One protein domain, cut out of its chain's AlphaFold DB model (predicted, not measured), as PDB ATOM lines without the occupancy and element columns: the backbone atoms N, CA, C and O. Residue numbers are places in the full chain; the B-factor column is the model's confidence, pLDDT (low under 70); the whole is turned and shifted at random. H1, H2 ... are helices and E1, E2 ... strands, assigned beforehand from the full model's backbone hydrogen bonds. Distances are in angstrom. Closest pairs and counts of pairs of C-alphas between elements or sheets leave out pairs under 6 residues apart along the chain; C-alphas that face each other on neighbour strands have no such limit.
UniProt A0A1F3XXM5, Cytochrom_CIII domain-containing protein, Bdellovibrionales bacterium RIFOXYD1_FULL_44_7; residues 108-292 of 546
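AT A GLANCE: This is residues 108 to 292 of the 546 residues of the protein "Cytochrom_CIII domain-containing protein" of Bdellovibrionales bacterium RIFOXYD1_FULL_44_7 (UniProt A0A1F3XXM5). With little regular structure, a loop-rich body holds short helices H1 to H8 and a small antiparallel hairpin, E1-E2; an arm through H9 to H10 makes the length. The 185 printed residues include H1 H2 H3 E1 E2 H4 to H10, mostly helix, 69 residues in named elements. It is only just compact, close to loose: radius of gyration of the C-alphas 18.8 A, spans 63 by 30 by 30 A.

IN THESE COORDINATES: Find E1 at residues 173 to 175, E2 at 178 to 181. H1 (108 to 115) begins at C-alpha 108 (237.695, 256.429, 319.158). Then find H2 (119 to 127), H3 (162 to 165), H4 (186 to 191), H5 (198 to 205), H6 (221 to 224), H7 (232 to 236), H8 (241 to 244) and H9 (269 to 272). H10 (281 to 290) runs 14.9 A to C-alpha 290 (268.592, 246.550, 356.005).

HOW THE PARTS SIT: In hairpin E1-E2, N 174 and O 180 are 2.9 A apart, within hydrogen-bond range. H5 touches H3, closest C-alphas Cys 164 and Asn 200, 5.1 A. It touches H6, closest C-alphas Glu 199 and Lys 224, 5.7 A. H7 and H8 are near each other. H2, H9 and H10 touch no helix. O i to N i+4 pairs are within range throughout H1, H4, H7 and H10, 4 of 5 in H2, 3 of 4 in H5.

THE WHOLE: The printed part has no cut. Links H2 to H3, H5 to H6 and H8 to H9 are long. pLDDT is under 70 at 29 residues, among them 208 to 217.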
ATOM      1  N   ASN A 108     238.466 255.623 318.211       89.88
ATOM      2  CA  ASN A 108     237.695 256.429 319.158       89.88
ATOM      3  C   ASN A 108     236.282 255.876 319.435       89.88
ATOM      4  O   ASN A 108     235.757 256.069 320.528       89.88
ATOM      5  N   GLN A 109     235.673 255.149 318.488       94.12
ATOM      6  CA  GLN A 109     234.391 254.468 318.711       94.12
ATOM      7  C   GLN A 109     234.541 253.279 319.662       94.12
ATOM      8  O   GLN A 109     233.633 253.021 320.445       94.12
ATOM      9  N   VAL A 110     235.682 252.581 319.625       94.81
ATOM     10  CA  VAL A 110     235.983 251.509 320.585       94.81
ATOM     11  C   VAL A 110     236.023 252.077 322.001       94.81
ATOM     12  O   VAL A 110     235.327 251.578 322.882       94.81
ATOM     13  N   THR A 111     236.771 253.161 322.208       95.12
ATOM     14  CA  THR A 111     236.864 253.805 323.524       95.12
ATOM     15  C   THR A 111     235.533 254.390 323.974       95.12
ATOM     16  O   THR A 111     235.156 254.202 325.128       95.12
ATOM     17  N   ALA A 112     234.774 255.024 323.077       96.19
ATOM     18  CA  ALA A 112     233.429 255.502 323.392       96.19
ATOM     19  C   ALA A 112     232.501 254.364 323.863       96.19
ATOM     20  O   ALA A 112     231.761 254.542 324.830       96.19
ATOM     21  N   GLU A 113     232.580 253.179 323.246       96.88
ATOM     22  CA  GLU A 113     231.793 252.016 323.670       96.88
ATOM     23  C   GLU A 113     232.206 251.503 325.058       96.88
ATOM     24  O   GLU A 113     231.345 251.127 325.854       96.88
ATOM     25  N   CYS A 114     233.497 251.541 325.404       96.38
ATOM     26  CA  CYS A 114     233.950 251.231 326.763       96.38
ATOM     27  C   CYS A 114     233.444 252.268 327.784       96.38
ATOM     28  O   CYS A 114     232.926 251.907 328.845       96.38
ATOM     29  N   LEU A 115     233.562 253.559 327.456       96.50
ATOM     30  CA  LEU A 115     233.169 254.667 328.332       96.50
ATOM     31  C   LEU A 115     231.659 254.719 328.595       96.50
ATOM     32  O   LEU A 115     231.259 255.236 329.633       96.50
ATOM     33  N   ARG A 116     230.830 254.111 327.736       95.94
ATOM     34  CA  ARG A 116     229.378 253.967 327.948       95.94
ATOM     35  C   ARG A 116     229.023 253.298 329.282       95.94
ATOM     36  O   ARG A 116     227.977 253.598 329.848       95.94
ATOM     37  N   CYS A 117     229.867 252.386 329.769       94.19
ATOM     38  CA  CYS A 117     229.698 251.721 331.068       94.19
ATOM     39  C   CYS A 117     230.783 252.106 332.089       94.19
ATOM     40  O   CYS A 117     230.578 251.938 333.290       94.19
ATOM     41  N   HIS A 118     231.937 252.593 331.627       94.31
ATOM     42  CA  HIS A 118     233.106 252.918 332.449       94.31
ATOM     43  C   HIS A 118     233.451 254.410 332.388       94.31
ATOM     44  O   HIS A 118     234.606 254.784 332.200       94.31
ATOM     45  N   GLU A 119     232.451 255.275 332.541       91.12
ATOM     46  CA  GLU A 119     232.600 256.726 332.365       91.12
ATOM     47  C   GLU A 119     233.701 257.335 333.254       91.12
ATOM     48  O   GLU A 119     234.481 258.187 332.809       91.12
ATOM     49  N   THR A 120     233.819 256.855 334.497       94.88
ATOM     50  CA  THR A 120     234.836 257.328 335.447       94.88
ATOM     51  C   THR A 120     236.246 256.922 335.034       94.88
ATOM     52  O   THR A 120     237.174 257.697 335.246       94.88
ATOM     53  N   ALA A 121     236.416 255.764 334.383       94.44
ATOM     54  CA  ALA A 121     237.726 255.252 333.980       94.44
ATOM     55  C   ALA A 121     238.453 256.221 333.039       94.44
ATOM     56  O   ALA A 121     239.665 256.380 333.135       94.44
ATOM     57  N   GLY A 122     237.712 256.924 332.176       92.12
ATOM     58  CA  GLY A 122     238.296 257.946 331.311       92.12
ATOM     59  C   GLY A 122     238.943 259.084 332.105       92.12
ATOM     60  O   GLY A 122     240.075 259.460 331.825       92.12
ATOM     61  N   ALA A 123     238.256 259.597 333.131       91.81
ATOM     62  CA  ALA A 123     238.801 260.648 333.994       91.81
ATOM     63  C   ALA A 123     239.971 260.143 334.856       91.81
ATOM     64  O   ALA A 123     240.960 260.842 335.028       91.81
ATOM     65  N   GLU A 124     239.872 258.912 335.354       93.50
ATOM     66  CA  GLU A 124     240.916 258.259 336.145       93.50
ATOM     67  C   GLU A 124     242.221 258.073 335.359       93.50
ATOM     68  O   GLU A 124     243.296 258.401 335.854       93.50
ATOM     69  N   VAL A 125     242.143 257.602 334.108       91.44
ATOM     70  CA  VAL A 125     243.322 257.510 333.235       91.44
ATOM     71  C   VAL A 125     243.887 258.899 332.967       91.44
ATOM     72  O   VAL A 125     245.102 259.066 333.019       91.44
ATOM     73  N   MET A 126     243.030 259.896 332.728       87.62
ATOM     74  CA  MET A 126     243.462 261.269 332.459       87.62
ATOM     75  C   MET A 126     244.234 261.929 333.603       87.62
ATOM     76  O   MET A 126     245.124 262.740 333.346       87.62
ATOM     77  N   ASP A 127     243.909 261.570 334.841       86.75
ATOM     78  CA  ASP A 127     244.607 262.032 336.044       86.75
ATOM     79  C   ASP A 127     245.939 261.291 336.275       86.75
ATOM     80  O   ASP A 127     246.798 261.745 337.030       86.75
ATOM     81  N   SER A 128     246.143 260.157 335.596       86.50
ATOM     82  CA  SER A 128     247.330 259.329 335.785       86.50
ATOM     83  C   SER A 128     248.590 259.891 335.119       86.50
ATOM     84  O   SER A 128     248.557 260.618 334.116       86.50
ATOM     85  N   ALA A 129     249.748 259.442 335.602       81.69
ATOM     86  CA  ALA A 129     251.051 259.715 334.997       81.69
ATOM     87  C   ALA A 129     251.166 259.207 333.546       81.69
ATOM     88  O   ALA A 129     252.006 259.704 332.795       81.69
ATOM     89  N   HIS A 130     250.318 258.258 333.136       83.94
ATOM     90  CA  HIS A 130     250.348 257.657 331.804       83.94
ATOM     91  C   HIS A 130     249.613 258.486 330.734       83.94
ATOM     92  O   HIS A 130     249.883 258.282 329.553       83.94
ATOM     93  N   TRP A 131     248.724 259.424 331.097       80.69
ATOM     94  CA  TRP A 131     247.916 260.180 330.123       80.69
ATOM     95  C   TRP A 131     248.591 261.424 329.544       80.69
ATOM     96  O   TRP A 131     248.583 261.638 328.337       80.69
ATOM     97  N   GLY A 132     249.104 262.302 330.404       61.38
ATOM     98  CA  GLY A 132     249.418 263.680 330.009       61.38
ATOM     99  C   GLY A 132     250.903 263.989 329.845       61.38
ATOM    100  O   GLY A 132     251.260 265.164 329.714       61.38
ATOM    101  N   LYS A 133     251.785 262.990 329.954       64.25
ATOM    102  CA  LYS A 133     253.221 263.220 330.169       64.25
ATOM    103  C   LYS A 133     254.069 262.751 328.994       64.25
ATOM    104  O   LYS A 133     253.690 261.888 328.209       64.25
ATOM    105  N   TRP A 134     255.222 263.401 328.847       51.50
ATOM    106  CA  TRP A 134     256.143 263.164 327.744       51.50
ATOM    107  C   TRP A 134     256.596 261.701 327.734       51.50
ATOM    108  O   TRP A 134     257.166 261.211 328.708       51.50
ATOM    109  N   VAL A 135     256.373 261.028 326.609       56.31
ATOM    110  CA  VAL A 135     256.954 259.724 326.295       56.31
ATOM    111  C   VAL A 135     257.813 259.878 325.042       56.31
ATOM    112  O   VAL A 135     257.447 260.625 324.132       56.31
ATOM    113  N   PRO A 136     258.942 259.163 324.943       50.28
ATOM    114  CA  PRO A 136     259.870 259.317 323.826       50.28
ATOM    115  C   PRO A 136     259.309 258.860 322.467       50.28
ATOM    116  O   PRO A 136     260.005 258.979 321.456       50.28
ATOM    117  N   SER A 137     258.094 258.298 322.406       60.41
ATOM    118  CA  SER A 137     257.523 257.640 321.226       60.41
ATOM    119  C   SER A 137     256.004 257.492 321.286       60.41
ATOM    120  O   SER A 137     255.455 257.117 322.319       60.41
ATOM    121  N   ASP A 138     255.367 257.614 320.126       65.25
ATOM    122  CA  ASP A 138     253.923 257.439 319.930       65.25
ATOM    123  C   ASP A 138     253.443 256.013 320.232       65.25
ATOM    124  O   ASP A 138     252.327 255.809 320.709       65.25
ATOM    125  N   LYS A 139     254.303 255.005 320.020       69.69
ATOM    126  CA  LYS A 139     254.003 253.602 320.349       69.69
ATOM    127  C   LYS A 139     253.843 253.374 321.846       69.69
ATOM    128  O   LYS A 139     253.105 252.478 322.236       69.69
ATOM    129  N   PHE A 140     254.548 254.153 322.662       75.81
ATOM    130  CA  PHE A 140     254.593 253.968 324.113       75.81
ATOM    131  C   PHE A 140     253.611 254.868 324.859       75.81
ATOM    132  O   PHE A 140     253.589 254.858 326.086       75.81
ATOM    133  N   HIS A 141     252.793 255.634 324.134       79.25
ATOM    134  CA  HIS A 141     251.711 256.407 324.727       79.25
ATOM    135  C   HIS A 141     250.443 255.556 324.858       79.25
ATOM    136  O   HIS A 141     250.170 254.701 324.013       79.25
ATOM    137  N   VAL A 142     249.610 255.839 325.860       85.94
ATOM    138  CA  VAL A 142     248.288 255.207 326.055       85.94
ATOM    139  C   VAL A 142     247.181 255.872 325.224       85.94
ATOM    140  O   VAL A 142     246.017 255.871 325.609       85.94
ATOM    141  N   THR A 143     247.529 256.465 324.079       82.50
ATOM    142  CA  THR A 143     246.590 257.132 323.157       82.50
ATOM    143  C   THR A 143     246.717 256.586 321.743       82.50
ATOM    144  O   THR A 143     247.739 255.998 321.378       82.50
ATOM    145  N   TYR A 144     245.684 256.795 320.928       78.19
ATOM    146  CA  TYR A 144     245.691 256.394 319.518       78.19
ATOM    147  C   TYR A 144     246.530 257.310 318.617       78.19
ATOM    148  O   TYR A 144     247.029 256.860 317.586       78.19
ATOM    149  N   ALA A 145     246.727 258.565 319.020       67.62
ATOM    150  CA  ALA A 145     247.592 259.536 318.351       67.62
ATOM    151  C   ALA A 145     248.851 259.826 319.180       67.62
ATOM    152  O   ALA A 145     248.878 259.564 320.385       67.62
ATOM    153  N   SER A 146     249.881 260.398 318.550       61.09
ATOM    154  CA  SER A 146     251.039 260.943 319.260       61.09
ATOM    155  C   SER A 146     250.620 262.058 320.219       61.09
ATOM    156  O   SER A 146     249.684 262.808 319.942       61.09
ATOM    157  N   SER A 147     251.338 262.231 321.331       54.88
ATOM    158  CA  SER A 147     251.037 263.289 322.312       54.88
ATOM    159  C   SER A 147     251.144 264.707 321.735       54.88
ATOM    160  O   SER A 147     250.526 265.634 322.263       54.88
ATOM    161  N   SER A 148     251.901 264.877 320.645       54.03
ATOM    162  CA  SER A 148     252.021 266.115 319.870       54.03
ATOM    163  C   SER A 148     250.928 266.297 318.809       54.03
ATOM    164  O   SER A 148     250.739 267.420 318.350       54.03
ATOM    165  N   ALA A 149     250.209 265.235 318.429       56.12
ATOM    166  CA  ALA A 149     249.099 265.273 317.472       56.12
ATOM    167  C   ALA A 149     247.712 265.255 318.135       56.12
ATOM    168  O   ALA A 149     246.706 265.368 317.437       56.12
ATOM    169  N   LEU A 150     247.634 265.127 319.465       64.31
ATOM    170  CA  LEU A 150     246.379 265.303 320.198       64.31
ATOM    171  C   LEU A 150     245.953 266.774 320.118       64.31
ATOM    172  O   LEU A 150     246.477 267.620 320.842       64.31
ATOM    173  N   SER A 151     244.997 267.065 319.234       64.00
ATOM    174  CA  SER A 151     244.404 268.398 319.073       64.00
ATOM    175  C   SER A 151     243.642 268.851 320.320       64.00
ATOM    176  O   SER A 151     243.579 270.045 320.594       64.00
ATOM    177  N   ASP A 152     243.097 267.900 321.082       73.94
ATOM    178  CA  ASP A 152     242.405 268.129 322.347       73.94
ATOM    179  C   ASP A 152     242.810 267.059 323.375       73.94
ATOM    180  O   ASP A 152     242.517 265.874 323.221       73.94
ATOM    181  N   LYS A 153     243.497 267.480 324.444       75.94
ATOM    182  CA  LYS A 153     243.945 266.600 325.540       75.94
ATOM    183  C   LYS A 153     242.847 266.302 326.568       75.94
ATOM    184  O   LYS A 153     243.106 265.577 327.526       75.94
ATOM    185  N   SER A 154     241.656 266.871 326.393       83.06
ATOM    186  CA  SER A 154     240.475 266.603 327.213       83.06
ATOM    187  C   SER A 154     239.524 265.575 326.585       83.06
ATOM    188  O   SER A 154     238.625 265.078 327.268       83.06
ATOM    189  N   ASP A 155     239.750 265.181 325.325       87.44
ATOM    190  CA  ASP A 155     238.945 264.165 324.642       87.44
ATOM    191  C   ASP A 155     239.262 262.750 325.160       87.44
ATOM    192  O   ASP A 155     240.263 262.119 324.801       87.44
ATOM    193  N   LYS A 156     238.355 262.215 325.986       90.69
ATOM    194  CA  LYS A 156     238.459 260.867 326.574       90.69
ATOM    195  C   LYS A 156     238.437 259.764 325.523       90.69
ATOM    196  O   LYS A 156     238.938 258.675 325.783       90.69
ATOM    197  N   THR A 157     237.892 260.020 324.334       90.62
ATOM    198  CA  THR A 157     237.815 259.011 323.271       90.62
ATOM    199  C   THR A 157     239.173 258.726 322.622       90.62
ATOM    200  O   THR A 157     239.313 257.726 321.919       90.62
ATOM    201  N   GLN A 158     240.197 259.541 322.908       88.44
ATOM    202  CA  GLN A 158     241.574 259.306 322.462       88.44
ATOM    203  C   GLN A 158     242.349 258.314 323.339       88.44
ATOM    204  O   GLN A 158     243.446 257.901 322.947       88.44
ATOM    205  N   ILE A 159     241.812 257.930 324.506       90.31
ATOM    206  CA  ILE A 159     242.409 256.914 325.382       90.31
ATOM    207  C   ILE A 159     242.422 255.572 324.659       90.31
ATOM    208  O   ILE A 159     241.391 255.099 324.194       90.31
ATOM    209  N   ASP A 160     243.580 254.925 324.622       92.19
ATOM    210  CA  ASP A 160     243.724 253.558 324.149       92.19
ATOM    211  C   ASP A 160     243.463 252.579 325.298       92.19
ATOM    212  O   ASP A 160     244.375 252.185 326.022       92.19
ATOM    213  N   CYS A 161     242.205 252.172 325.486       94.62
ATOM    214  CA  CYS A 161     241.861 251.185 326.515       94.62
ATOM    215  C   CYS A 161     242.419 249.785 326.195       94.62
ATOM    216  O   CYS A 161     242.673 248.989 327.103       94.62
ATOM    217  N   LEU A 162     242.607 249.461 324.912       94.62
ATOM    218  CA  LEU A 162     242.956 248.111 324.471       94.62
ATOM    219  C   LEU A 162     244.426 247.768 324.729       94.62
ATOM    220  O   LEU A 162     244.724 246.610 325.016       94.62
ATOM    221  N   VAL A 163     245.330 248.754 324.717       91.62
ATOM    222  CA  VAL A 163     246.765 248.527 324.987       91.62
ATOM    223  C   VAL A 163     247.011 247.848 326.341       91.62
ATOM    224  O   VAL A 163     247.865 246.967 326.458       91.62
ATOM    225  N   CYS A 164     246.205 248.189 327.351       93.50
ATOM    226  CA  CYS A 164     246.295 247.612 328.690       93.50
ATOM    227  C   CYS A 164     245.380 246.396 328.878       93.50
ATOM    228  O   CYS A 164     245.725 245.487 329.633       93.50
ATOM    229  N   HIS A 165     244.218 246.370 328.221       94.69
ATOM    230  CA  HIS A 165     243.162 245.402 328.524       94.69
ATOM    231  C   HIS A 165     243.013 244.252 327.527       94.69
ATOM    232  O   HIS A 165     242.231 243.340 327.802       94.69
ATOM    233  N   ASP A 166     243.758 244.237 326.418       94.50
ATOM    234  CA  ASP A 166     243.739 243.119 325.472       94.50
ATOM    235  C   ASP A 166     244.095 241.778 326.148       94.50
ATOM    236  O   ASP A 166     245.072 241.669 326.898       94.50
ATOM    237  N   ARG A 167     243.310 240.736 325.858       91.62
ATOM    238  CA  ARG A 167     243.568 239.347 326.275       91.62
ATOM    239  C   ARG A 167     243.683 238.374 325.105       91.62
ATOM    240  O   ARG A 167     243.908 237.192 325.358       91.62
ATOM    241  N   THR A 168     243.530 238.828 323.863       92.06
ATOM    242  CA  THR A 168     243.697 237.981 322.675       92.06
ATOM    243  C   THR A 168     245.172 237.832 322.303       92.06
ATOM    244  O   THR A 168     245.548 236.841 321.682       92.06
ATOM    245  N   GLY A 169     246.011 238.807 322.675       89.88
ATOM    246  CA  GLY A 169     247.420 238.868 322.283       89.88
ATOM    247  C   GLY A 169     247.625 239.353 320.843       89.88
ATOM    248  O   GLY A 169     248.748 239.301 320.325       89.88
ATOM    249  N   THR A 170     246.556 239.810 320.183       91.81
ATOM    250  CA  THR A 170     246.591 240.282 318.794       91.81
ATOM    251  C   THR A 170     246.717 241.797 318.696       91.81
ATOM    252  O   THR A 170     247.215 242.271 317.681       91.81
ATOM    253  N   TYR A 171     246.317 242.554 319.727       92.25
ATOM    254  CA  TYR A 171     246.348 244.017 319.688       92.25
ATOM    255  C   TYR A 171     247.780 244.551 319.716       92.25
ATOM    256  O   TYR A 171     248.511 244.325 320.685       92.25
ATOM    257  N   LYS A 172     248.191 245.260 318.656       87.06
ATOM    258  CA  LYS A 172     249.545 245.821 318.535       87.06
ATOM    259  C   LYS A 172     249.563 247.144 317.773       87.06
ATOM    260  O   LYS A 172     249.027 247.246 316.668       87.06
ATOM    261  N   LYS A 173     250.298 248.112 318.324       85.81
ATOM    262  CA  LYS A 173     250.754 249.313 317.607       85.81
ATOM    263  C   LYS A 173     251.919 248.960 316.687       85.81
ATOM    264  O   LYS A 173     252.817 248.214 317.085       85.81
ATOM    265  N   LYS A 174     251.916 249.507 315.471       81.69
ATOM    266  CA  LYS A 174     252.836 249.136 314.389       81.69
ATOM    267  C   LYS A 174     254.306 249.327 314.753       81.69
ATOM    268  O   LYS A 174     255.070 248.366 314.706       81.69
ATOM    269  N   ASN A 175     254.732 250.546 315.084       74.75
ATOM    270  CA  ASN A 175     256.122 250.828 315.453       74.75
ATOM    271  C   ASN A 175     256.268 252.159 316.208       74.75
ATOM    272  O   ASN A 175     255.320 252.919 316.350       74.75
ATOM    273  N   SER A 176     257.477 252.449 316.687       68.75
ATOM    274  CA  SER A 176     257.782 253.593 317.558       68.75
ATOM    275  C   SER A 176     257.587 254.991 316.940       68.75
ATOM    276  O   SER A 176     257.726 255.988 317.652       68.75
ATOM    277  N   ASN A 177     257.274 255.083 315.649       65.44
ATOM    278  CA  ASN A 177     256.968 256.333 314.948       65.44
ATOM    279  C   ASN A 177     255.563 256.322 314.319       65.44
ATOM    280  O   ASN A 177     255.217 257.250 313.597       65.44
ATOM    281  N   ASP A 178     254.791 255.251 314.519       71.19
ATOM    282  CA  ASP A 178     253.485 255.052 313.899       71.19
ATOM    283  C   ASP A 178     252.596 254.239 314.850       71.19
ATOM    284  O   ASP A 178     252.743 253.017 314.992       71.19
ATOM    285  N   SER A 179     251.679 254.937 315.524       74.88
ATOM    286  CA  SER A 179     250.722 254.356 316.468       74.88
ATOM    287  C   SER A 179     249.561 253.621 315.790       74.88
ATOM    288  O   SER A 179     248.683 253.135 316.503       74.88
ATOM    289  N   THR A 180     249.540 253.492 314.452       81.19
ATOM    290  CA  THR A 180     248.495 252.713 313.771       81.19
ATOM    291  C   THR A 180     248.425 251.282 314.290       81.19
ATOM    292  O   THR A 180     249.436 250.613 314.533       81.19
ATOM    293  N   ILE A 181     247.193 250.807 314.446       85.25
ATOM    294  CA  ILE A 181     246.908 249.438 314.863       85.25
ATOM    295  C   ILE A 181     246.912 248.549 313.626       85.25
ATOM    296  O   ILE A 181     246.248 248.852 312.635       85.25
ATOM    297  N   ILE A 182     247.679 247.461 313.670       78.50
ATOM    298  CA  ILE A 182     247.884 246.570 312.522       78.50
ATOM    299  C   ILE A 182     247.342 245.170 312.791       78.50
ATOM    300  O   ILE A 182     247.438 244.661 313.907       78.50
ATOM    301  N   GLY A 183     246.783 244.539 311.752       74.50
ATOM    302  CA  GLY A 183     246.414 243.117 311.760       74.50
ATOM    303  C   GLY A 183     245.470 242.700 312.894       74.50
ATOM    304  O   GLY A 183     245.538 241.560 313.344       74.50
ATOM    305  N   THR A 184     244.641 243.624 313.389       85.88
ATOM    306  CA  THR A 184     243.819 243.427 314.587       85.88
ATOM    307  C   THR A 184     242.338 243.570 314.256       85.88
ATOM    308  O   THR A 184     241.910 244.609 313.757       85.88
ATOM    309  N   ASP A 185     241.544 242.558 314.602       93.62
ATOM    310  CA  ASP A 185     240.088 242.684 314.681       93.62
ATOM    311  C   ASP A 185     239.720 243.398 315.991       93.62
ATOM    312  O   ASP A 185     239.749 242.812 317.077       93.62
ATOM    313  N   LEU A 186     239.410 244.693 315.891       94.44
ATOM    314  CA  LEU A 186     239.081 245.530 317.046       94.44
ATOM    315  C   LEU A 186     237.810 245.067 317.767       94.44
ATOM    316  O   LEU A 186     237.725 245.218 318.984       94.44
ATOM    317  N   VAL A 187     236.842 244.485 317.052       95.50
ATOM    318  CA  VAL A 187     235.608 243.971 317.659       95.50
ATOM    319  C   VAL A 187     235.931 242.731 318.487       95.50
ATOM    320  O   VAL A 187     235.509 242.636 319.641       95.50
ATOM    321  N   ALA A 188     236.725 241.810 317.935       94.75
ATOM    322  CA  ALA A 188     237.157 240.614 318.649       94.75
ATOM    323  C   ALA A 188     237.992 240.963 319.892       94.75
ATOM    324  O   ALA A 188     237.759 240.394 320.960       94.75
ATOM    325  N   VAL A 189     238.916 241.923 319.789       95.38
ATOM    326  CA  VAL A 189     239.707 242.393 320.938       95.38
ATOM    327  C   VAL A 189     238.814 243.039 321.997       95.38
ATOM    328  O   VAL A 189     238.888 242.653 323.162       95.38
ATOM    329  N   ALA A 190     237.929 243.964 321.610       95.56
ATOM    330  CA  ALA A 190     237.040 244.662 322.540       95.56
ATOM    331  C   ALA A 190     236.123 243.696 323.314       95.56
ATOM    332  O   ALA A 190     235.901 243.866 324.510       95.56
ATOM    333  N   LYS A 191     235.640 242.630 322.667       94.12
ATOM    334  CA  LYS A 191     234.838 241.578 323.313       94.12
ATOM    335  C   LYS A 191     235.624 240.693 324.284       94.12
ATOM    336  O   LYS A 191     235.032 240.083 325.176       94.12
ATOM    337  N   ASN A 192     236.946 240.631 324.128       92.62
ATOM    338  CA  ASN A 192     237.846 239.797 324.922       92.62
ATOM    339  C   ASN A 192     238.699 240.601 325.913       92.62
ATOM    340  O   ASN A 192     239.655 240.060 326.468       92.62
ATOM    341  N   VAL A 193     238.365 241.865 326.181       93.81
ATOM    342  CA  VAL A 193     239.071 242.662 327.192       93.81
ATOM    343  C   VAL A 193     239.027 242.011 328.576       93.81
ATOM    344  O   VAL A 193     238.094 241.291 328.943       93.81
ATOM    345  N   GLY A 194     240.047 242.280 329.387       90.12
ATOM    346  CA  GLY A 194     240.107 241.763 330.744       90.12
ATOM    347  C   GLY A 194     241.210 242.373 331.594       90.12
ATOM    348  O   GLY A 194     241.804 243.397 331.271       90.12
ATOM    349  N   ARG A 195     241.476 241.731 332.736       87.25
ATOM    350  CA  ARG A 195     242.526 242.173 333.664       87.25
ATOM    351  C   ARG A 195     243.910 242.041 333.023       87.25
ATOM    352  O   ARG A 195     244.232 240.968 332.506       87.25
ATOM    353  N   VAL A 196     244.692 243.108 333.155       91.31
ATOM    354  CA  VAL A 196     246.060 243.291 332.651       91.31
ATOM    355  C   VAL A 196     246.986 242.135 333.059       91.31
ATOM    356  O   VAL A 196     246.887 241.605 334.174       91.31
ATOM    357  N   ASN A 197     247.891 241.743 332.160       89.81
ATOM    358  CA  ASN A 197     249.001 240.827 332.426       89.81
ATOM    359  C   ASN A 197     250.357 241.458 332.039       89.81
ATOM    360  O   ASN A 197     250.418 242.559 331.496       89.81
ATOM    361  N   ARG A 198     251.456 240.730 332.271       92.12
ATOM    362  CA  ARG A 198     252.813 241.180 331.902       92.12
ATOM    363  C   ARG A 198     252.979 241.508 330.414       92.12
ATOM    364  O   ARG A 198     253.787 242.362 330.075       92.12
ATOM    365  N   GLU A 199     252.241 240.850 329.519       91.00
ATOM    366  CA  GLU A 199     252.343 241.108 328.077       91.00
ATOM    367  C   GLU A 199     251.760 242.468 327.698       91.00
ATOM    368  O   GLU A 199     252.332 243.129 326.837       91.00
ATOM    369  N   ASN A 200     250.683 242.902 328.363       92.19
ATOM    370  CA  ASN A 200     250.098 244.230 328.177       92.19
ATOM    371  C   ASN A 200     251.110 245.331 328.540       92.19
ATOM    372  O   ASN A 200     251.447 246.163 327.700       92.19
ATOM    373  N   CYS A 201     251.681 245.285 329.750       91.12
ATOM    374  CA  CYS A 201     252.722 246.230 330.181       91.12
ATOM    375  C   CYS A 201     253.963 246.141 329.274       91.12
ATOM    376  O   CYS A 201     254.544 247.147 328.866       91.12
ATOM    377  N   GLY A 202     254.334 244.915 328.900       88.69
ATOM    378  CA  GLY A 202     255.477 244.612 328.053       88.69
ATOM    379  C   GLY A 202     255.385 245.129 326.620       88.69
ATOM    380  O   GLY A 202     256.413 245.220 325.952       88.69
ATOM    381  N   GLN A 203     254.203 245.522 326.129       84.31
ATOM    382  CA  GLN A 203     254.100 246.173 324.818       84.31
ATOM    383  C   GLN A 203     254.928 247.465 324.762       84.31
ATOM    384  O   GLN A 203     255.482 247.782 323.704       84.31
ATOM    385  N   CYS A 204     255.059 248.154 325.903       82.62
ATOM    386  CA  CYS A 204     255.791 249.413 326.025       82.62
ATOM    387  C   CYS A 204     257.005 249.330 326.956       82.62
ATOM    388  O   CYS A 204     257.996 249.993 326.699       82.62
ATOM    389  N   HIS A 205     256.957 248.522 328.018       85.81
ATOM    390  CA  HIS A 205     258.022 248.495 329.027       85.81
ATOM    391  C   HIS A 205     259.128 247.466 328.762       85.81
ATOM    392  O   HIS A 205     260.119 247.470 329.483       85.81
ATOM    393  N   PHE A 206     258.984 246.590 327.755       85.56
ATOM    394  CA  PHE A 206     260.023 245.606 327.390       85.56
ATOM    395  C   PHE A 206     260.935 246.057 326.245       85.56
ATOM    396  O   PHE A 206     261.852 245.340 325.851       85.56
ATOM    397  N   GLN A 207     260.642 247.215 325.663       76.06
ATOM    398  CA  GLN A 207     261.327 247.744 324.493       76.06
ATOM    399  C   GLN A 207     261.220 249.262 324.475       76.06
ATOM    400  O   GLN A 207     260.248 249.828 324.961       76.06
ATOM    401  N   ASP A 208     262.169 249.917 323.833       68.50
ATOM    402  CA  ASP A 208     262.098 251.333 323.510       68.50
ATOM    403  C   ASP A 208     262.367 251.565 322.010       68.50
ATOM    404  O   ASP A 208     262.249 250.659 321.181       68.50
ATOM    405  N   LYS A 209     262.659 252.814 321.621       62.97
ATOM    406  CA  LYS A 209     262.952 253.178 320.225       62.97
ATOM    407  C   LYS A 209     264.234 252.531 319.690       62.97
ATOM    408  O   LYS A 209     264.350 252.383 318.477       62.97
ATOM    409  N   GLN A 210     265.187 252.205 320.554       63.03
ATOM    410  CA  GLN A 210     266.477 251.612 320.210       63.03
ATOM    411  C   GLN A 210     266.430 250.076 320.211       63.03
ATOM    412  O   GLN A 210     267.358 249.452 319.703       63.03
ATOM    413  N   GLY A 211     265.352 249.478 320.720       59.53
ATOM    414  CA  GLY A 211     265.138 248.033 320.755       59.53
ATOM    415  C   GLY A 211     264.762 247.556 322.152       59.53
ATOM    416  O   GLY A 211     264.370 248.342 323.011       59.53
ATOM    417  N   GLU A 212     264.863 246.252 322.389       64.31
ATOM    418  CA  GLU A 212     264.762 245.716 323.749       64.31
ATOM    419  C   GLU A 212     265.981 246.163 324.575       64.31
ATOM    420  O   GLU A 212     267.096 246.227 324.058       64.31
ATOM    421  N   ASN A 213     265.781 246.450 325.862       63.12
ATOM    422  CA  ASN A 213     266.861 246.660 326.830       63.12
ATOM    423  C   ASN A 213     267.805 247.868 326.686       63.12
ATOM    424  O   ASN A 213     268.871 247.888 327.312       63.12
ATOM    425  N   ALA A 214     267.436 248.913 325.945       65.44
ATOM    426  CA  ALA A 214     268.251 250.126 325.886       65.44
ATOM    427  C   ALA A 214     268.044 251.043 327.116       65.44
ATOM    428  O   ALA A 214     268.878 251.096 328.019       65.44
ATOM    429  N   ILE A 215     266.930 251.763 327.183       56.34
ATOM    430  CA  ILE A 215     266.569 252.717 328.238       56.34
ATOM    431  C   ILE A 215     265.894 252.011 329.419       56.34
ATOM    432  O   ILE A 215     266.151 252.398 330.556       56.34
ATOM    433  N   TYR A 216     265.127 250.941 329.198       64.38
ATOM    434  CA  TYR A 216     264.595 250.066 330.256       64.38
ATOM    435  C   TYR A 216     265.289 248.712 330.166       64.38
ATOM    436  O   TYR A 216     265.005 247.939 329.268       64.38
ATOM    437  N   SER A 217     266.253 248.462 331.041       67.62
ATOM    438  CA  SER A 217     267.298 247.441 330.858       67.62
ATOM    439  C   SER A 217     267.075 246.138 331.627       67.62
ATOM    440  O   SER A 217     267.698 245.122 331.322       67.62
ATOM    441  N   GLU A 218     266.211 246.152 332.639       79.44
ATOM    442  CA  GLU A 218     265.876 244.953 333.413       79.44
ATOM    443  C   GLU A 218     264.666 244.211 332.844       79.44
ATOM    444  O   GLU A 218     264.498 243.030 333.110       79.44
ATOM    445  N   LEU A 219     263.803 244.891 332.088       87.75
ATOM    446  CA  LEU A 219     262.545 244.335 331.604       87.75
ATOM    447  C   LEU A 219     262.630 244.106 330.091       87.75
ATOM    448  O   LEU A 219     262.667 245.053 329.316       87.75
ATOM    449  N   THR A 220     262.605 242.836 329.678       86.88
ATOM    450  CA  THR A 220     262.581 242.406 328.266       86.88
ATOM    451  C   THR A 220     261.402 241.503 327.973       86.88
ATOM    452  O   THR A 220     260.673 241.075 328.868       86.88
ATOM    453  N   THR A 221     261.271 241.084 326.714       88.12
ATOM    454  CA  THR A 221     260.314 240.047 326.331       88.12
ATOM    455  C   THR A 221     260.493 238.715 327.067       88.12
ATOM    456  O   THR A 221     259.522 237.958 327.165       88.12
ATOM    457  N   SER A 222     261.653 238.453 327.684       89.31
ATOM    458  CA  SER A 222     261.852 237.297 328.572       89.31
ATOM    459  C   SER A 222     260.894 237.289 329.778       89.31
ATOM    460  O   SER A 222     260.516 236.221 330.261       89.31
ATOM    461  N   PHE A 223     260.379 238.451 330.194       91.31
ATOM    462  CA  PHE A 223     259.396 238.588 331.275       91.31
ATOM    463  C   PHE A 223     257.955 238.259 330.874       91.31
ATOM    464  O   PHE A 223     257.060 238.246 331.723       91.31
ATOM    465  N   LYS A 224     257.697 237.894 329.613       89.31
ATOM    466  CA  LYS A 224     256.412 237.274 329.252       89.31
ATOM    467  C   LYS A 224     256.252 235.929 329.971       89.31
ATOM    468  O   LYS A 224     255.211 235.662 330.579       89.31
ATOM    469  N   LYS A 225     257.313 235.114 329.968       88.62
ATOM    470  CA  LYS A 225     257.375 233.790 330.612       88.62
ATOM    471  C   LYS A 225     258.735 233.586 331.305       88.62
ATOM    472  O   LYS A 225     259.525 232.763 330.844       88.62
ATOM    473  N   PRO A 226     259.022 234.345 332.375       91.06
ATOM    474  CA  PRO A 226     260.312 234.291 333.046       91.06
ATOM    475  C   PRO A 226     260.458 232.993 333.844       91.06
ATOM    476  O   PRO A 226     259.485 232.454 334.368       91.06
ATOM    477  N   ASP A 227     261.691 232.509 333.967       86.75
ATOM    478  CA  ASP A 227     262.030 231.424 334.887       86.75
ATOM    479  C   ASP A 227     262.377 231.961 336.294       86.75
ATOM    480  O   ASP A 227     262.688 233.140 336.474       86.75
ATOM    481  N   ARG A 228     262.380 231.079 337.304       85.50
ATOM    482  CA  ARG A 228     262.678 231.417 338.714       85.50
ATOM    483  C   ARG A 228     264.035 232.108 338.930       85.50
ATOM    484  O   ARG A 228     264.213 232.779 339.941       85.50
ATOM    485  N   SER A 229     265.024 231.871 338.069       85.69
ATOM    486  CA  SER A 229     266.364 232.465 338.178       85.69
ATOM    487  C   SER A 229     266.485 233.832 337.509       85.69
ATOM    488  O   SER A 229     267.402 234.576 337.854       85.69
ATOM    489  N   LEU A 230     265.591 234.151 336.568       88.38
ATOM    490  CA  LEU A 230     265.479 235.487 335.996       88.38
ATOM    491  C   LEU A 230     264.905 236.451 337.035       88.38
ATOM    492  O   LEU A 230     265.537 237.456 337.339       88.38
ATOM    493  N   ASP A 231     263.758 236.098 337.619       93.00
ATOM    494  CA  ASP A 231     263.117 236.864 338.686       93.00
ATOM    495  C   ASP A 231     262.275 235.938 339.578       93.00
ATOM    496  O   ASP A 231     261.433 235.174 339.097       93.00
ATOM    497  N   ILE A 232     262.493 235.981 340.892       90.81
ATOM    498  CA  ILE A 232     261.792 235.110 341.841       90.81
ATOM    499  C   ILE A 232     260.297 235.444 341.952       90.81
ATOM    500  O   ILE A 232     259.493 234.534 342.145       90.81
ATOM    501  N   HIS A 233     259.899 236.705 341.783       91.94
ATOM    502  CA  HIS A 233     258.509 237.146 341.897       91.94
ATOM    503  C   HIS A 233     257.721 236.816 340.631       91.94
ATOM    504  O   HIS A 233     256.705 236.124 340.678       91.94
ATOM    505  N   MET A 234     258.213 237.243 339.472       92.31
ATOM    506  CA  MET A 234     257.530 237.018 338.202       92.31
ATOM    507  C   MET A 234     257.757 235.611 337.649       92.31
ATOM    508  O   MET A 234     256.839 235.052 337.059       92.31
ATOM    509  N   GLY A 235     258.939 235.021 337.834       87.62
ATOM    510  CA  GLY A 235     259.271 233.688 337.315       87.62
ATOM    511  C   GLY A 235     259.137 232.556 338.329       87.62
ATOM    512  O   GLY A 235     258.932 231.404 337.951       87.62
ATOM    513  N   GLY A 236     259.231 232.855 339.626       83.25
ATOM    514  CA  GLY A 236     258.996 231.880 340.695       83.25
ATOM    515  C   GLY A 236     257.557 231.860 341.215       83.25
ATOM    516  O   GLY A 236     257.034 230.781 341.494       83.25
ATOM    517  N   PHE A 237     256.917 233.028 341.335       80.31
ATOM    518  CA  PHE A 237     255.555 233.178 341.871       80.31
ATOM    519  C   PHE A 237     254.505 233.600 340.826       80.31
ATOM    520  O   PHE A 237     253.333 233.742 341.169       80.31
ATOM    521  N   ASP A 238     254.895 233.772 339.556       84.62
ATOM    522  CA  ASP A 238     254.027 234.221 338.453       84.62
ATOM    523  C   ASP A 238     253.308 235.562 338.715       84.62
ATOM    524  O   ASP A 238     252.189 235.814 338.241       84.62
ATOM    525  N   PHE A 239     253.954 236.467 339.457       88.75
ATOM    526  CA  PHE A 239     253.413 237.804 339.702       88.75
ATOM    527  C   PHE A 239     253.150 238.537 338.385       88.75
ATOM    528  O   PHE A 239     253.949 238.481 337.447       88.75
ATOM    529  N   GLN A 240     251.999 239.204 338.293       91.25
ATOM    530  CA  GLN A 240     251.799 240.245 337.284       91.25
ATOM    531  C   GLN A 240     252.353 241.569 337.812       91.25
ATOM    532  O   GLN A 240     252.554 241.713 339.016       91.25
ATOM    533  N   CYS A 241     252.556 242.547 336.930       92.88
ATOM    534  CA  CYS A 241     253.104 243.850 337.307       92.88
ATOM    535  C   CYS A 241     252.297 244.493 338.448       92.88
ATOM    536  O   CYS A 241     252.876 244.940 339.434       92.88
ATOM    537  N   GLN A 242     250.962 244.437 338.367       91.25
ATOM    538  CA  GLN A 242     250.052 245.032 339.351       91.25
ATOM    539  C   GLN A 242     250.002 244.335 340.721       91.25
ATOM    540  O   GLN A 242     249.304 244.819 341.609       91.25
ATOM    541  N   GLU A 243     250.684 243.198 340.904       87.75
ATOM    542  CA  GLU A 243     250.828 242.586 342.236       87.75
ATOM    543  C   GLU A 243     251.742 243.447 343.128       87.75
ATOM    544  O   GLU A 243     251.498 243.570 344.327       87.75
ATOM    545  N   CYS A 244     252.745 244.105 342.528       90.81
ATOM    546  CA  CYS A 244     253.602 245.089 343.199       90.81
ATOM    547  C   CYS A 244     253.178 246.527 342.866       90.81
ATOM    548  O   CYS A 244     253.018 247.355 343.760       90.81
ATOM    549  N   HIS A 245     252.938 246.813 341.583       92.69
ATOM    550  CA  HIS A 245     252.439 248.099 341.089       92.69
ATOM    551  C   HIS A 245     250.930 248.221 341.318       92.69
ATOM    552  O   HIS A 245     250.131 248.279 340.377       92.69
ATOM    553  N   GLN A 246     250.531 248.173 342.591       88.81
ATOM    554  CA  GLN A 246     249.132 248.188 342.988       88.81
ATOM    555  C   GLN A 246     248.426 249.378 342.340       88.81
ATOM    556  O   GLN A 246     248.890 250.513 342.402       88.81
ATOM    557  N   THR A 247     247.316 249.095 341.668       89.50
ATOM    558  CA  THR A 247     246.595 250.093 340.880       89.50
ATOM    559  C   THR A 247     245.273 250.422 341.554       89.50
ATOM    560  O   THR A 247     244.487 249.520 341.857       89.50
ATOM    561  N   ARG A 248     244.996 251.709 341.769       88.69
ATOM    562  CA  ARG A 248     243.696 252.193 342.259       88.69
ATOM    563  C   ARG A 248     243.245 253.349 341.388       88.69
ATOM    564  O   ARG A 248     244.019 254.267 341.183       88.69
ATOM    565  N   LYS A 249     242.001 253.314 340.897       91.06
ATOM    566  CA  LYS A 249     241.460 254.361 340.009       91.06
ATOM    567  C   LYS A 249     242.408 254.676 338.837       91.06
ATOM    568  O   LYS A 249     242.808 255.816 338.657       91.06
ATOM    569  N   HIS A 250     242.870 253.633 338.140       92.31
ATOM    570  CA  HIS A 250     243.867 253.685 337.052       92.31
ATOM    571  C   HIS A 250     245.220 254.362 337.362       92.31
ATOM    572  O   HIS A 250     246.080 254.411 336.489       92.31
ATOM    573  N   ASN A 251     245.451 254.783 338.604       88.75
ATOM    574  CA  ASN A 251     246.728 255.268 339.105       88.75
ATOM    575  C   ASN A 251     247.580 254.055 339.527       88.75
ATOM    576  O   ASN A 251     247.165 253.266 340.386       88.75
ATOM    577  N   ILE A 252     248.710 253.849 338.850       91.50
ATOM    578  CA  ILE A 252     249.579 252.672 338.940       91.50
ATOM    579  C   ILE A 252     250.777 253.023 339.821       91.50
ATOM    580  O   ILE A 252     251.707 253.697 339.382       91.50
ATOM    581  N   THR A 253     250.812 252.510 341.054       90.81
ATOM    582  CA  THR A 253     251.890 252.860 341.985       90.81
ATOM    583  C   THR A 253     253.267 252.492 341.453       90.81
ATOM    584  O   THR A 253     253.510 251.358 341.051       90.81
ATOM    585  N   GLY A 254     254.201 253.438 341.505       88.25
ATOM    586  CA  GLY A 254     255.580 253.255 341.070       88.25
ATOM    587  C   GLY A 254     256.225 254.587 340.717       88.25
ATOM    588  O   GLY A 254     255.539 255.562 340.426       88.25
ATOM    589  N   MET A 255     257.552 254.626 340.737       82.44
ATOM    590  CA  MET A 255     258.334 255.797 340.359       82.44
ATOM    591  C   MET A 255     259.519 255.335 339.526       82.44
ATOM    592  O   MET A 255     260.135 254.322 339.841       82.44
ATOM    593  N   ASN A 256     259.840 256.092 338.480       75.50
ATOM    594  CA  ASN A 256     261.033 255.866 337.675       75.50
ATOM    595  C   ASN A 256     262.052 256.984 337.942       75.50
ATOM    596  O   ASN A 256     261.771 258.171 337.737       75.50
ATOM    597  N   GLU A 257     263.260 256.598 338.349       74.75
ATOM    598  CA  GLU A 257     264.374 257.491 338.660       74.75
ATOM    599  C   GLU A 257     264.787 258.349 337.451       74.75
ATOM    600  O   GLU A 257     265.188 259.500 337.609       74.75
ATOM    601  N   THR A 258     264.603 257.870 336.223       73.81
ATOM    602  CA  THR A 258     264.953 258.633 335.013       73.81
ATOM    603  C   THR A 258     263.903 259.675 334.625       73.81
ATOM    604  O   THR A 258     264.269 260.769 334.205       73.81
ATOM    605  N   SER A 259     262.609 259.392 334.817       66.56
ATOM    606  CA  SER A 259     261.526 260.235 334.278       66.56
ATOM    607  C   SER A 259     261.012 261.320 335.232       66.56
ATOM    608  O   SER A 259     260.464 262.315 334.775       66.56
ATOM    609  N   GLY A 260     261.183 261.159 336.550       63.47
ATOM    610  CA  GLY A 260     260.686 262.134 337.537       63.47
ATOM    611  C   GLY A 260     259.193 262.090 337.800       63.47
ATOM    612  O   GLY A 260     258.724 262.785 338.696       63.47
ATOM    613  N   PHE A 261     258.469 261.233 337.090       70.56
ATOM    614  CA  PHE A 261     257.063 260.969 337.332       70.56
ATOM    615  C   PHE A 261     256.919 259.709 338.184       70.56
ATOM    616  O   PHE A 261     257.647 258.724 338.013       70.56
ATOM    617  N   GLY A 262     255.990 259.763 339.131       75.44
ATOM    618  CA  GLY A 262     255.690 258.640 339.993       75.44
ATOM    619  C   GLY A 262     254.339 258.799 340.665       75.44
ATOM    620  O   GLY A 262     253.919 259.896 341.018       75.44
ATOM    621  N   GLU A 263     253.689 257.668 340.847       83.12
ATOM    622  CA  GLU A 263     252.356 257.496 341.417       83.12
ATOM    623  C   GLU A 263     252.466 256.814 342.792       83.12
ATOM    624  O   GLU A 263     251.718 255.915 343.169       83.12
ATOM    625  N   GLY A 264     253.493 257.217 343.546       85.88
ATOM    626  CA  GLY A 264     253.932 256.577 344.783       85.88
ATOM    627  C   GLY A 264     255.193 255.735 344.593       85.88
ATOM    628  O   GLY A 264     255.906 255.856 343.597       85.88
ATOM    629  N   ARG A 265     255.503 254.891 345.581       86.19
ATOM    630  CA  ARG A 265     256.695 254.033 345.581       86.19
ATOM    631  C   ARG A 265     256.317 252.584 345.853       86.19
ATOM    632  O   ARG A 265     255.467 252.302 346.697       86.19
ATOM    633  N   VAL A 266     256.995 251.687 345.149       90.12
ATOM    634  CA  VAL A 266     256.974 250.247 345.411       90.12
ATOM    635  C   VAL A 266     258.219 249.925 346.223       90.12
ATOM    636  O   VAL A 266     259.317 250.326 345.840       90.12
ATOM    637  N   THR A 267     258.058 249.239 347.354       90.69
ATOM    638  CA  THR A 267     259.194 248.826 348.185       90.69
ATOM    639  C   THR A 267     259.028 247.389 348.663       90.69
ATOM    640  O   THR A 267     257.917 246.874 348.787       90.69
ATOM    641  N   CYS A 268     260.147 246.725 348.955       92.00
ATOM    642  CA  CYS A 268     260.144 245.337 349.422       92.00
ATOM    643  C   CYS A 268     259.397 245.204 350.759       92.00
ATOM    644  O   CYS A 268     258.673 244.236 350.997       92.00
ATOM    645  N   GLU A 269     259.541 246.209 351.623       90.00
ATOM    646  CA  GLU A 269     258.996 246.234 352.978       90.00
ATOM    647  C   GLU A 269     257.460 246.227 353.007       90.00
ATOM    648  O   GLU A 269     256.888 245.798 354.005       90.00
ATOM    649  N   GLN A 270     256.787 246.624 351.917       87.19
ATOM    650  CA  GLN A 270     255.322 246.553 351.800       87.19
ATOM    651  C   GLN A 270     254.792 245.118 351.942       87.19
ATOM    652  O   GLN A 270     253.687 244.926 352.445       87.19
ATOM    653  N   CYS A 271     255.576 244.116 351.529       82.25
ATOM    654  CA  CYS A 271     255.233 242.698 351.682       82.25
ATOM    655  C   CYS A 271     256.115 241.977 352.713       82.25
ATOM    656  O   CYS A 271     255.651 241.058 353.382       82.25
ATOM    657  N   HIS A 272     257.386 242.368 352.832       85.25
ATOM    658  CA  HIS A 272     258.387 241.646 353.622       85.25
ATOM    659  C   HIS A 272     258.672 242.259 355.003       85.25
ATOM    660  O   HIS A 272     259.346 241.631 355.818       85.25
ATOM    661  N   GLY A 273     258.164 243.463 355.286       87.69
ATOM    662  CA  GLY A 273     258.503 244.212 356.494       87.69
ATOM    663  C   GLY A 273     259.958 244.700 356.516       87.69
ATOM    664  O   GLY A 273     260.692 244.582 355.538       87.69
ATOM    665  N   LYS A 274     260.373 245.282 357.648       88.44
ATOM    666  CA  LYS A 274     261.729 245.841 357.836       88.44
ATOM    667  C   LYS A 274     262.762 244.811 358.305       88.44
ATOM    668  O   LYS A 274     263.957 245.054 358.189       88.44
ATOM    669  N   THR A 275     262.307 243.672 358.820       89.69
ATOM    670  CA  THR A 275     263.147 242.592 359.359       89.69
ATOM    671  C   THR A 275     262.795 241.267 358.673       89.69
ATOM    672  O   THR A 275     262.161 240.406 359.282       89.69
ATOM    673  N   PRO A 276     263.102 241.122 357.369       89.31
ATOM    674  CA  PRO A 276     262.631 239.992 356.568       89.31
ATOM    675  C   PRO A 276     263.420 238.697 356.801       89.31
ATOM    676  O   PRO A 276     262.976 237.617 356.404       89.31
ATOM    677  N   HIS A 277     264.601 238.794 357.409       86.69
ATOM    678  CA  HIS A 277     265.378 237.646 357.860       86.69
ATOM    679  C   HIS A 277     264.808 237.228 359.224       86.69
ATOM    680  O   HIS A 277     264.393 238.101 359.976       86.69
ATOM    681  N   GLY A 278     264.714 235.925 359.517       80.25
ATOM    682  CA  GLY A 278     264.025 235.403 360.710       80.25
ATOM    683  C   GLY A 278     264.608 235.841 362.067       80.25
ATOM    684  O   GLY A 278     265.280 236.857 362.193       80.25
ATOM    685  N   ASP A 279     264.377 235.046 363.110       77.31
ATOM    686  CA  ASP A 279     264.712 235.467 364.484       77.31
ATOM    687  C   ASP A 279     266.069 234.932 364.981       77.31
ATOM    688  O   ASP A 279     266.445 235.115 366.143       77.31
ATOM    689  N   GLY A 280     266.827 234.246 364.118       75.62
ATOM    690  CA  GLY A 280     268.137 233.702 364.465       75.62
ATOM    691  C   GLY A 280     269.198 234.795 364.680       75.62
ATOM    692  O   GLY A 280     269.089 235.887 364.127       75.62
ATOM    693  N   PRO A 281     270.296 234.520 365.412       74.00
ATOM    694  CA  PRO A 281     271.372 235.499 365.612       74.00
ATOM    695  C   PRO A 281     271.966 236.059 364.306       74.00
ATOM    696  O   PRO A 281     272.244 237.254 364.214       74.00
ATOM    697  N   LEU A 282     272.121 235.213 363.281       80.12
ATOM    698  CA  LEU A 282     272.543 235.639 361.943       80.12
ATOM    699  C   LEU A 282     271.468 236.475 361.242       80.12
ATOM    700  O   LEU A 282     271.784 237.473 360.604       80.12
ATOM    701  N   ASP A 283     270.207 236.076 361.357       85.25
ATOM    702  CA  ASP A 283     269.106 236.791 360.725       85.25
ATOM    703  C   ASP A 283     268.963 238.200 361.317       85.25
ATOM    704  O   ASP A 283     268.864 239.177 360.581       85.25
ATOM    705  N   ASN A 284     269.102 238.337 362.639       85.00
ATOM    706  CA  ASN A 284     269.166 239.629 363.323       85.00
ATOM    707  C   ASN A 284     270.331 240.495 362.821       85.00
ATOM    708  O   ASN A 284     270.200 241.712 362.690       85.00
ATOM    709  N   HIS A 285     271.472 239.881 362.506       84.94
ATOM    710  CA  HIS A 285     272.604 240.579 361.907       84.94
ATOM    711  C   HIS A 285     272.307 241.062 360.475       84.94
ATOM    712  O   HIS A 285     272.628 242.202 360.135       84.94
ATOM    713  N   LEU A 286     271.659 240.237 359.645       88.81
ATOM    714  CA  LEU A 286     271.211 240.626 358.302       88.81
ATOM    715  C   LEU A 286     270.121 241.706 358.357       88.81
ATOM    716  O   LEU A 286     270.145 242.649 357.576       88.81
ATOM    717  N   ASN A 287     269.211 241.645 359.328       89.94
ATOM    718  CA  ASN A 287     268.201 242.678 359.552       89.94
ATOM    719  C   ASN A 287     268.831 244.039 359.884       89.94
ATOM    720  O   ASN A 287     268.378 245.053 359.363       89.94
ATOM    721  N   LYS A 288     269.939 244.075 360.635       88.12
ATOM    722  CA  LYS A 288     270.707 245.318 360.847       88.12
ATOM    723  C   LYS A 288     271.317 245.870 359.555       88.12
ATOM    724  O   LYS A 288     271.455 247.083 359.417       88.12
ATOM    725  N   HIS A 289     271.647 245.022 358.575       91.31
ATOM    726  CA  HIS A 289     272.105 245.509 357.267       91.31
ATOM    727  C   HIS A 289     271.004 246.271 356.525       91.31
ATOM    728  O   HIS A 289     271.306 247.259 355.861       91.31
ATOM    729  N   VAL A 290     269.731 245.892 356.680       91.44
ATOM    730  CA  VAL A 290     268.592 246.550 356.005       91.44
ATOM    731  C   VAL A 290     268.448 248.031 356.399       91.44
ATOM    732  O   VAL A 290     267.919 248.836 355.629       91.44
ATOM    733  N   GLU A 291     268.987 248.431 357.555       87.25
ATOM    734  CA  GLU A 291     269.066 249.842 357.970       87.25
ATOM    735  C   GLU A 291     270.035 250.668 357.102       87.25
ATOM    736  O   GLU A 291     269.929 251.888 357.041       87.25
ATOM    737  N   HIS A 292     270.975 250.014 356.416       89.81
ATOM    738  CA  HIS A 292     272.090 250.650 355.710       89.81
ATOM    739  C   HIS A 292     272.051 250.427 354.203       89.81
ATOM    740  O   HIS A 292     272.684 251.166 353.454       89.81
TER     741      HIS A 292